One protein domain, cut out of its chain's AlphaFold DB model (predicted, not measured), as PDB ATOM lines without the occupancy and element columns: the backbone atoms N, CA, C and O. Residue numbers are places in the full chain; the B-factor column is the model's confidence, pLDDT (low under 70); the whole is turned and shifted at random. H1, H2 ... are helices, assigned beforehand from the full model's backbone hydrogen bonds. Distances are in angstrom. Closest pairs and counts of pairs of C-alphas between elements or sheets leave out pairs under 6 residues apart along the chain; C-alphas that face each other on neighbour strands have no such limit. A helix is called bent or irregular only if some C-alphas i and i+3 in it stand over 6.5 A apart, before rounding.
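This is residues 121 to 194 of the 444 residues of an uncharacterized protein of Ceriporiopsis subvermispora (strain B) (UniProt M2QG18). A long bent helix, H3, runs along the longest axis; the helical hairpin of H1 and H2 lies to one side of its first arm, and a looping tail, residues 175 to 194, follows its second. The 74 printed residues include three named helices and no named strand, class all helix. The whole is only just compact, close to loose, with a radius of gyration of the C-alphas of 13.2 A, spanning 39 by 24 by 23 A.

H3, residues 157 to 174, one helix by its hydrogen bonds, is bent: C-alphas 164 and 167 are 6.6 A apart. Its arms, H3a, residues 157 to 164, and H3b, residues 167 to 174, stand at a steep tilt of 44 degrees. H1, residues 121 to 135, only just touches H3a, with 3 pairs of C-alphas within 8 A, through residues 126 to 130 alone; the closest C-alphas, of Gln 130 and Leu 164, are 5.7 A apart. H1 and H2, residues 142 to 149, touch as a hairpin, opposite ways at a shallow tilt of 24 degrees; the closest C-alphas, of Ala 129 and Val 145, are 5.6 A apart. Every O i to N i+4 pair is within hydrogen-bond range in H1, H2, H3a and H3b.

H1 measures 20.2 A from C-alpha 121 at (54.827, -76.709, -12.670); H2 measures 10.5 A, H3a 10.6 A and H3b 10.3 A, ending at C-alpha 174 at (67.422, -94.899, -22.237).

The C-alphas farthest apart, of Lys 154 and Leu 179, are 40.1 A apart. The printed part has no cut, and residues 179 to 184 stand free. Residues 171 and 175 to 194 have pLDDT under 70.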
ATOM      1  N   THR A 121      54.251 -77.170 -13.943       79.25
ATOM      2  CA  THR A 121      54.827 -76.709 -12.670       79.25
ATOM      3  C   THR A 121      55.310 -77.876 -11.796       79.25
ATOM      4  O   THR A 121      56.303 -77.734 -11.088       79.25
ATOM      5  N   HIS A 122      54.675 -79.052 -11.886       82.19
ATOM      6  CA  HIS A 122      55.151 -80.277 -11.238       82.19
ATOM      7  C   HIS A 122      56.474 -80.774 -11.849       82.19
ATOM      8  O   HIS A 122      57.401 -81.069 -11.097       82.19
ATOM      9  N   CYS A 123      56.610 -80.779 -13.182       83.00
ATOM     10  CA  CYS A 123      57.864 -81.140 -13.862       83.00
ATOM     11  C   CYS A 123      59.029 -80.250 -13.405       83.00
ATOM     12  O   CYS A 123      60.088 -80.765 -13.059       83.00
ATOM     13  N   PHE A 124      58.822 -78.929 -13.333       83.31
ATOM     14  CA  PHE A 124      59.854 -77.991 -12.872       83.31
ATOM     15  C   PHE A 124      60.243 -78.226 -11.402       83.31
ATOM     16  O   PHE A 124      61.427 -78.251 -11.067       83.31
ATOM     17  N   ARG A 125      59.264 -78.459 -10.513       86.12
ATOM     18  CA  ARG A 125      59.541 -78.756  -9.096       86.12
ATOM     19  C   ARG A 125      60.291 -80.078  -8.918       86.12
ATOM     20  O   ARG A 125      61.240 -80.105  -8.135       86.12
ATOM     21  N   ARG A 126      59.908 -81.131  -9.654       86.88
ATOM     22  CA  ARG A 126      60.561 -82.451  -9.621       86.88
ATOM     23  C   ARG A 126      61.984 -82.389 -10.188       86.88
ATOM     24  O   ARG A 126      62.914 -82.752  -9.477       86.88
ATOM     25  N   GLY A 127      62.174 -81.814 -11.377       88.25
ATOM     26  CA  GLY A 127      63.503 -81.635 -11.974       88.25
ATOM     27  C   GLY A 127      64.427 -80.756 -11.123       88.25
ATOM     28  O   GLY A 127      65.587 -81.100 -10.910       88.25
ATOM     29  N   GLY A 128      63.909 -79.668 -10.539       88.75
ATOM     30  CA  GLY A 128      64.664 -78.823  -9.608       88.75
ATOM     31  C   GLY A 128      65.060 -79.544  -8.312       88.75
ATOM     32  O   GLY A 128      66.178 -79.358  -7.832       88.75
ATOM     33  N   ALA A 129      64.182 -80.400  -7.774       90.75
ATOM     34  CA  ALA A 129      64.479 -81.271  -6.636       90.75
ATOM     35  C   ALA A 129      65.564 -82.308  -6.975       90.75
ATOM     36  O   ALA A 129      66.534 -82.436  -6.232       90.75
ATOM     37  N   GLN A 130      65.435 -82.994  -8.113       90.00
ATOM     38  CA  GLN A 130      66.387 -84.000  -8.598       90.00
ATOM     39  C   GLN A 130      67.770 -83.400  -8.867       90.00
ATOM     40  O   GLN A 130      68.763 -83.882  -8.325       90.00
ATOM     41  N   TYR A 131      67.834 -82.282  -9.597       88.12
ATOM     42  CA  TYR A 131      69.078 -81.551  -9.832       88.12
ATOM     43  C   TYR A 131      69.747 -81.130  -8.521       88.12
ATOM     44  O   TYR A 131      70.942 -81.354  -8.336       88.12
ATOM     45  N   ARG A 132      68.983 -80.586  -7.567       90.31
ATOM     46  CA  ARG A 132      69.526 -80.201  -6.258       90.31
ATOM     47  C   ARG A 132      69.906 -81.375  -5.365       90.31
ATOM     48  O   ARG A 132      70.743 -81.180  -4.492       90.31
ATOM     49  N   PHE A 133      69.336 -82.558  -5.558       90.06
ATOM     50  CA  PHE A 133      69.722 -83.754  -4.813       90.06
ATOM     51  C   PHE A 133      70.987 -84.408  -5.394       90.06
ATOM     52  O   PHE A 133      71.870 -84.806  -4.638       90.06
ATOM     53  N   MET A 134      71.102 -84.477  -6.726       85.69
ATOM     54  CA  MET A 134      72.063 -85.360  -7.404       85.69
ATOM     55  C   MET A 134      73.194 -84.617  -8.127       85.69
ATOM     56  O   MET A 134      74.354 -84.991  -7.962       85.69
ATOM     57  N   TRP A 135      72.882 -83.554  -8.877       80.38
ATOM     58  CA  TRP A 135      73.794 -82.953  -9.869       80.38
ATOM     59  C   TRP A 135      74.322 -81.552  -9.500       80.38
ATOM     60  O   TRP A 135      75.257 -81.053 -10.120       80.38
ATOM     61  N   ALA A 136      73.758 -80.893  -8.487       83.25
ATOM     62  CA  ALA A 136      74.210 -79.574  -8.049       83.25
ATOM     63  C   ALA A 136      75.485 -79.645  -7.183       83.25
ATOM     64  O   ALA A 136      75.484 -80.294  -6.139       83.25
ATOM     65  N   LYS A 137      76.513 -78.848  -7.524       80.38
ATOM     66  CA  LYS A 137      77.791 -78.722  -6.774       80.38
ATOM     67  C   LYS A 137      77.630 -78.419  -5.270       80.38
ATOM     68  O   LYS A 137      78.487 -78.766  -4.469       80.38
ATOM     69  N   ARG A 138      76.503 -77.819  -4.866       81.94
ATOM     70  CA  ARG A 138      76.012 -77.839  -3.474       81.94
ATOM     71  C   ARG A 138      74.650 -78.527  -3.440       81.94
ATOM     72  O   ARG A 138      73.641 -77.920  -3.826       81.94
ATOM     73  N   LYS A 139      74.658 -79.787  -2.997       88.88
ATOM     74  CA  LYS A 139      73.482 -80.654  -2.881       88.88
ATOM     75  C   LYS A 139      72.576 -80.238  -1.721       88.88
ATOM     76  O   LYS A 139      73.017 -79.614  -0.754       88.88
ATOM     77  N   TRP A 140      71.303 -80.598  -1.811       92.50
ATOM     78  CA  TRP A 140      70.315 -80.441  -0.748       92.50
ATOM     79  C   TRP A 140      70.131 -81.741   0.034       92.50
ATOM     80  O   TRP A 140      70.065 -82.824  -0.540       92.50
ATOM     81  N   SER A 141      69.972 -81.623   1.355       93.94
ATOM     82  CA  SER A 141      69.526 -82.740   2.188       93.94
ATOM     83  C   SER A 141      68.084 -83.125   1.848       93.94
ATOM     84  O   SER A 141      67.291 -82.283   1.415       93.94
ATOM     85  N   LEU A 142      67.699 -84.377   2.120       92.44
ATOM     86  CA  LEU A 142      66.334 -84.860   1.867       92.44
ATOM     87  C   LEU A 142      65.252 -83.999   2.539       92.44
ATOM     88  O   LEU A 142      64.162 -83.861   1.999       92.44
ATOM     89  N   ARG A 143      65.556 -83.336   3.663       91.06
ATOM     90  CA  ARG A 143      64.645 -82.380   4.313       91.06
ATOM     91  C   ARG A 143      64.406 -81.119   3.472       91.06
ATOM     92  O   ARG A 143      63.264 -80.680   3.355       91.06
ATOM     93  N   ALA A 144      65.455 -80.551   2.875       92.31
ATOM     94  CA  ALA A 144      65.340 -79.399   1.978       92.31
ATOM     95  C   ALA A 144      64.659 -79.781   0.651       92.31
ATOM     96  O   ALA A 144      63.820 -79.030   0.150       92.31
ATOM     97  N   VAL A 145      64.935 -80.986   0.138       93.44
ATOM     98  CA  VAL A 145      64.237 -81.560  -1.022       93.44
ATOM     99  C   VAL A 145      62.739 -81.739  -0.731       93.44
ATOM    100  O   VAL A 145      61.920 -81.187  -1.469       93.44
ATOM    101  N   LYS A 146      62.372 -82.401   0.385       93.12
ATOM    102  CA  LYS A 146      60.973 -82.559   0.839       93.12
ATOM    103  C   LYS A 146      60.237 -81.219   0.907       93.12
ATOM    104  O   LYS A 146      59.114 -81.111   0.423       93.12
ATOM    105  N   TRP A 147      60.885 -80.184   1.445       90.44
ATOM    106  CA  TRP A 147      60.318 -78.834   1.510       90.44
ATOM    107  C   TRP A 147      60.081 -78.211   0.122       90.44
ATOM    108  O   TRP A 147      58.977 -77.740  -0.148       90.44
ATOM    109  N   TRP A 148      61.058 -78.265  -0.793       88.88
ATOM    110  CA  TRP A 148      60.952 -77.660  -2.134       88.88
ATOM    111  C   TRP A 148      59.856 -78.298  -3.006       88.88
ATOM    112  O   TRP A 148      59.006 -77.600  -3.580       88.88
ATOM    113  N   GLY A 149      59.824 -79.634  -3.071       89.75
ATOM    114  CA  GLY A 149      58.745 -80.362  -3.756       89.75
ATOM    115  C   GLY A 149      57.400 -80.293  -3.022       89.75
ATOM    116  O   GLY A 149      56.365 -80.580  -3.617       89.75
ATOM    117  N   GLY A 150      57.383 -79.799  -1.778       89.75
ATOM    118  CA  GLY A 150      56.175 -79.581  -0.976       89.75
ATOM    119  C   GLY A 150      55.544 -80.861  -0.437       89.75
ATOM    120  O   GLY A 150      54.368 -80.832  -0.078       89.75
ATOM    121  N   TRP A 151      56.321 -81.945  -0.399       91.06
ATOM    122  CA  TRP A 151      55.969 -83.233   0.188       91.06
ATOM    123  C   TRP A 151      55.551 -83.069   1.664       91.06
ATOM    124  O   TRP A 151      56.060 -82.190   2.377       91.06
ATOM    125  N   SER A 152      54.625 -83.904   2.143       91.12
ATOM    126  CA  SER A 152      54.122 -83.840   3.528       91.12
ATOM    127  C   SER A 152      55.240 -84.142   4.540       91.12
ATOM    128  O   SER A 152      56.228 -84.822   4.239       91.12
ATOM    129  N   SER A 153      55.113 -83.640   5.777       86.56
ATOM    130  CA  SER A 153      56.005 -84.071   6.871       86.56
ATOM    131  C   SER A 153      55.955 -85.592   7.048       86.56
ATOM    132  O   SER A 153      57.010 -86.226   7.086       86.56
ATOM    133  N   LYS A 154      54.737 -86.142   7.038       88.50
ATOM    134  CA  LYS A 154      54.370 -87.549   7.268       88.50
ATOM    135  C   LYS A 154      54.656 -88.464   6.068       88.50
ATOM    136  O   LYS A 154      54.574 -89.677   6.198       88.50
ATOM    137  N   GLU A 155      54.990 -87.895   4.910       90.56
ATOM    138  CA  GLU A 155      55.266 -88.653   3.686       90.56
ATOM    139  C   GLU A 155      56.564 -89.460   3.799       90.56
ATOM    140  O   GLU A 155      57.604 -88.919   4.187       90.56
ATOM    141  N   ASP A 156      56.512 -90.745   3.468       93.38
ATOM    142  CA  ASP A 156      57.633 -91.661   3.661       93.38
ATOM    143  C   ASP A 156      58.891 -91.255   2.859       93.38
ATOM    144  O   ASP A 156      58.826 -90.762   1.729       93.38
ATOM    145  N   VAL A 157      60.063 -91.485   3.456       92.94
ATOM    146  CA  VAL A 157      61.364 -91.227   2.831       92.94
ATOM    147  C   VAL A 157      61.593 -92.161   1.645       92.94
ATOM    148  O   VAL A 157      62.107 -91.700   0.629       92.94
ATOM    149  N   GLY A 158      61.160 -93.424   1.716       94.31
ATOM    150  CA  GLY A 158      61.203 -94.355   0.584       94.31
ATOM    151  C   GLY A 158      60.377 -93.865  -0.608       94.31
ATOM    152  O   GLY A 158      60.851 -93.905  -1.741       94.31
ATOM    153  N   THR A 159      59.191 -93.302  -0.362       91.56
ATOM    154  CA  THR A 159      58.361 -92.650  -1.396       91.56
ATOM    155  C   THR A 159      59.071 -91.454  -2.038       91.56
ATOM    156  O   THR A 159      59.098 -91.343  -3.264       91.56
ATOM    157  N   VAL A 160      59.692 -90.575  -1.245       92.81
ATOM    158  CA  VAL A 160      60.428 -89.410  -1.777       92.81
ATOM    159  C   VAL A 160      61.681 -89.842  -2.546       92.81
ATOM    160  O   VAL A 160      61.943 -89.309  -3.621       92.81
ATOM    161  N   MET A 161      62.427 -90.828  -2.038       93.56
ATOM    162  CA  MET A 161      63.594 -91.404  -2.718       93.56
ATOM    163  C   MET A 161      63.196 -92.047  -4.047       93.56
ATOM    164  O   MET A 161      63.808 -91.730  -5.061       93.56
ATOM    165  N   ARG A 162      62.122 -92.849  -4.070       91.31
ATOM    166  CA  ARG A 162      61.539 -93.409  -5.299       91.31
ATOM    167  C   ARG A 162      61.240 -92.301  -6.314       91.31
ATOM    168  O   ARG A 162      61.843 -92.275  -7.375       91.31
ATOM    169  N   TYR A 163      60.480 -91.267  -5.944       88.62
ATOM    170  CA  TYR A 163      60.181 -90.144  -6.850       88.62
ATOM    171  C   TYR A 163      61.407 -89.411  -7.435       88.62
ATOM    172  O   TYR A 163      61.293 -88.808  -8.513       88.62
ATOM    173  N   LEU A 164      62.547 -89.424  -6.733       90.31
ATOM    174  CA  LEU A 164      63.819 -88.865  -7.200       90.31
ATOM    175  C   LEU A 164      64.562 -89.837  -8.134       90.31
ATOM    176  O   LEU A 164      65.059 -89.389  -9.170       90.31
ATOM    177  N   LEU A 165      64.603 -91.128  -7.787       88.94
ATOM    178  CA  LEU A 165      65.352 -92.189  -8.473       88.94
ATOM    179  C   LEU A 165      64.615 -92.794  -9.682       88.94
ATOM    180  O   LEU A 165      65.277 -93.147 -10.650       88.94
ATOM    181  N   ASP A 166      63.278 -92.794  -9.698       85.44
ATOM    182  CA  ASP A 166      62.425 -93.278 -10.803       85.44
ATOM    183  C   ASP A 166      62.766 -92.636 -12.159       85.44
ATOM    184  O   ASP A 166      62.327 -93.119 -13.194       85.44
ATOM    185  N   GLU A 167      63.453 -91.489 -12.185       75.25
ATOM    186  CA  GLU A 167      63.926 -90.889 -13.438       75.25
ATOM    187  C   GLU A 167      65.388 -91.217 -13.753       75.25
ATOM    188  O   GLU A 167      65.724 -91.240 -14.929       75.25
ATOM    189  N   LEU A 168      66.235 -91.506 -12.752       76.19
ATOM    190  CA  LEU A 168      67.577 -92.056 -12.996       76.19
ATOM    191  C   LEU A 168      67.474 -93.420 -13.678       76.19
ATOM    192  O   LEU A 168      68.111 -93.608 -14.704       76.19
ATOM    193  N   GLU A 169      66.602 -94.296 -13.176       81.06
ATOM    194  CA  GLU A 169      66.301 -95.605 -13.771       81.06
ATOM    195  C   GLU A 169      65.954 -95.464 -15.266       81.06
ATOM    196  O   GLU A 169      66.591 -96.074 -16.119       81.06
ATOM    197  N   LYS A 170      65.056 -94.531 -15.614       77.06
ATOM    198  CA  LYS A 170      64.715 -94.227 -17.016       77.06
ATOM    199  C   LYS A 170      65.870 -93.624 -17.821       77.06
ATOM    200  O   LYS A 170      65.941 -93.853 -19.026       77.06
ATOM    201  N   TYR A 171      66.744 -92.816 -17.215       68.62
ATOM    202  CA  TYR A 171      67.925 -92.293 -17.914       68.62
ATOM    203  C   TYR A 171      68.907 -93.427 -18.232       68.62
ATOM    204  O   TYR A 171      69.327 -93.535 -19.387       68.62
ATOM    205  N   GLU A 172      69.181 -94.292 -17.253       73.62
ATOM    206  CA  GLU A 172      70.037 -95.480 -17.358       73.62
ATOM    207  C   GLU A 172      69.503 -96.483 -18.396       73.62
ATOM    208  O   GLU A 172      70.272 -96.918 -19.250       73.62
ATOM    209  N   GLU A 173      68.195 -96.764 -18.417       75.81
ATOM    210  CA  GLU A 173      67.549 -97.574 -19.468       75.81
ATOM    211  C   GLU A 173      67.614 -96.924 -20.861       75.81
ATOM    212  O   GLU A 173      67.693 -97.619 -21.875       75.81
ATOM    213  N   SER A 174      67.536 -95.590 -20.945       70.31
ATOM    214  CA  SER A 174      67.422 -94.899 -22.237       70.31
ATOM    215  C   SER A 174      68.733 -94.808 -23.016       70.31
ATOM    216  O   SER A 174      68.697 -94.667 -24.239       70.31
ATOM    217  N   TYR A 175      69.874 -94.766 -22.316       67.56
ATOM    218  CA  TYR A 175      71.205 -94.430 -22.850       67.56
ATOM    219  C   TYR A 175      71.294 -93.114 -23.662       67.56
ATOM    220  O   TYR A 175      72.326 -92.814 -24.265       67.56
ATOM    221  N   THR A 176      70.237 -92.290 -23.678       62.59
ATOM    222  CA  THR A 176      70.126 -91.097 -24.542       62.59
ATOM    223  C   THR A 176      71.090 -89.967 -24.172       62.59
ATOM    224  O   THR A 176      71.300 -89.046 -24.964       62.59
ATOM    225  N   ASP A 177      71.696 -90.045 -22.988       61.22
ATOM    226  CA  ASP A 177      72.626 -89.063 -22.439       61.22
ATOM    227  C   ASP A 177      74.114 -89.390 -22.680       61.22
ATOM    228  O   ASP A 177      74.952 -88.516 -22.461       61.22
ATOM    229  N   ILE A 178      74.450 -90.568 -23.236       62.38
ATOM    230  CA  ILE A 178      75.832 -90.974 -23.588       62.38
ATOM    231  C   ILE A 178      76.535 -89.965 -24.516       62.38
ATOM    232  O   ILE A 178      77.758 -89.847 -24.497       62.38
ATOM    233  N   LEU A 179      75.776 -89.218 -25.325       56.78
ATOM    234  CA  LEU A 179      76.306 -88.233 -26.276       56.78
ATOM    235  C   LEU A 179      76.239 -86.775 -25.770       56.78
ATOM    236  O   LEU A 179      76.510 -85.849 -26.541       56.78
ATOM    237  N   MET A 180      75.871 -86.535 -24.505       57.75
ATOM    238  CA  MET A 180      75.864 -85.183 -23.929       57.75
ATOM    239  C   MET A 180      77.258 -84.793 -23.425       57.75
ATOM    240  O   MET A 180      77.736 -85.308 -22.419       57.75
ATOM    241  N   LYS A 181      77.892 -83.834 -24.117       54.88
ATOM    242  CA  LYS A 181      79.269 -83.363 -23.860       54.88
ATOM    243  C   LYS A 181      79.529 -82.935 -22.412       54.88
ATOM    244  O   LYS A 181      80.634 -83.118 -21.919       54.88
ATOM    245  N   ASP A 182      78.513 -82.405 -21.739       52.88
ATOM    246  CA  ASP A 182      78.597 -81.926 -20.355       52.88
ATOM    247  C   ASP A 182      78.771 -83.075 -19.340       52.88
ATOM    248  O   ASP A 182      79.151 -82.841 -18.193       52.88
ATOM    249  N   ARG A 183      78.535 -84.331 -19.754       59.56
ATOM    250  CA  ARG A 183      78.796 -85.547 -18.972       59.56
ATOM    251  C   ARG A 183      80.115 -86.198 -19.416       59.56
ATOM    252  O   ARG A 183      80.152 -87.360 -19.798       59.56
ATOM    253  N   ALA A 184      81.210 -85.437 -19.360       52.25
ATOM    254  CA  ALA A 184      82.546 -85.837 -19.827       52.25
ATOM    255  C   ALA A 184      83.265 -86.920 -18.977       52.25
ATOM    256  O   ALA A 184      84.467 -87.118 -19.129       52.25
ATOM    257  N   LEU A 185      82.548 -87.603 -18.081       59.34
ATOM    258  CA  LEU A 185      83.026 -88.700 -17.235       59.34
ATOM    259  C   LEU A 185      82.095 -89.902 -17.419       59.34
ATOM    260  O   LEU A 185      80.891 -89.718 -17.639       59.34
ATOM    261  N   GLY A 186      82.623 -91.124 -17.314       58.25
ATOM    262  CA  GLY A 186      81.837 -92.337 -17.514       58.25
ATOM    263  C   GLY A 186      80.630 -92.403 -16.563       58.25
ATOM    264  O   GLY A 186      80.763 -92.035 -15.392       58.25
ATOM    265  N   PRO A 187      79.455 -92.912 -16.996       56.94
ATOM    266  CA  PRO A 187      78.271 -93.009 -16.132       56.94
ATOM    267  C   PRO A 187      78.515 -93.757 -14.810       56.94
ATOM    268  O   PRO A 187      77.894 -93.439 -13.800       56.94
ATOM    269  N   GLN A 188      79.451 -94.713 -14.810       57.28
ATOM    270  CA  GLN A 188      79.863 -95.486 -13.633       57.28
ATOM    271  C   GLN A 188      80.902 -94.762 -12.751       57.28
ATOM    272  O   GLN A 188      81.014 -95.070 -11.569       57.28
ATOM    273  N   GLU A 189      81.643 -93.792 -13.295       55.91
ATOM    274  CA  GLU A 189      82.712 -93.059 -12.596       55.91
ATOM    275  C   GLU A 189      82.170 -91.832 -11.851       55.91
ATOM    276  O   GLU A 189      82.624 -91.505 -10.757       55.91
ATOM    277  N   ALA A 190      81.174 -91.158 -12.434       56.59
ATOM    278  CA  ALA A 190      80.567 -89.945 -11.886       56.59
ATOM    279  C   ALA A 190      79.274 -90.200 -11.086       56.59
ATOM    280  O   ALA A 190      78.537 -89.254 -10.780       56.59
ATOM    281  N   PHE A 191      78.960 -91.453 -10.734       49.81
ATOM    282  CA  PHE A 191      77.759 -91.758  -9.954       49.81
ATOM    283  C   PHE A 191      77.837 -91.098  -8.565       49.81
ATOM    284  O   PHE A 191      78.842 -91.168  -7.862       49.81
ATOM    285  N   MET A 192      76.779 -90.378  -8.185       58.03
ATOM    286  CA  MET A 192      76.770 -89.430  -7.059       58.03
ATOM    287  C   MET A 192      77.795 -88.273  -7.120       58.03
ATOM    288  O   MET A 192      77.947 -87.569  -6.122       58.03
ATOM    289  N   GLY A 193      78.415 -87.962  -8.261       54.09
ATOM    290  CA  GLY A 193      79.060 -86.663  -8.516       54.09
ATOM    291  C   GLY A 193      80.206 -86.277  -7.572       54.09
ATOM    292  O   GLY A 193      80.375 -85.094  -7.273       54.09
ATOM    293  N   LEU A 194      80.965 -87.255  -7.071       56.16
ATOM    294  CA  LEU A 194      82.269 -87.016  -6.451       56.16
ATOM    295  C   LEU A 194      83.345 -87.082  -7.538       56.16
ATOM    296  O   LEU A 194      84.032 -88.087  -7.675       56.16
TER     297      LEU A 194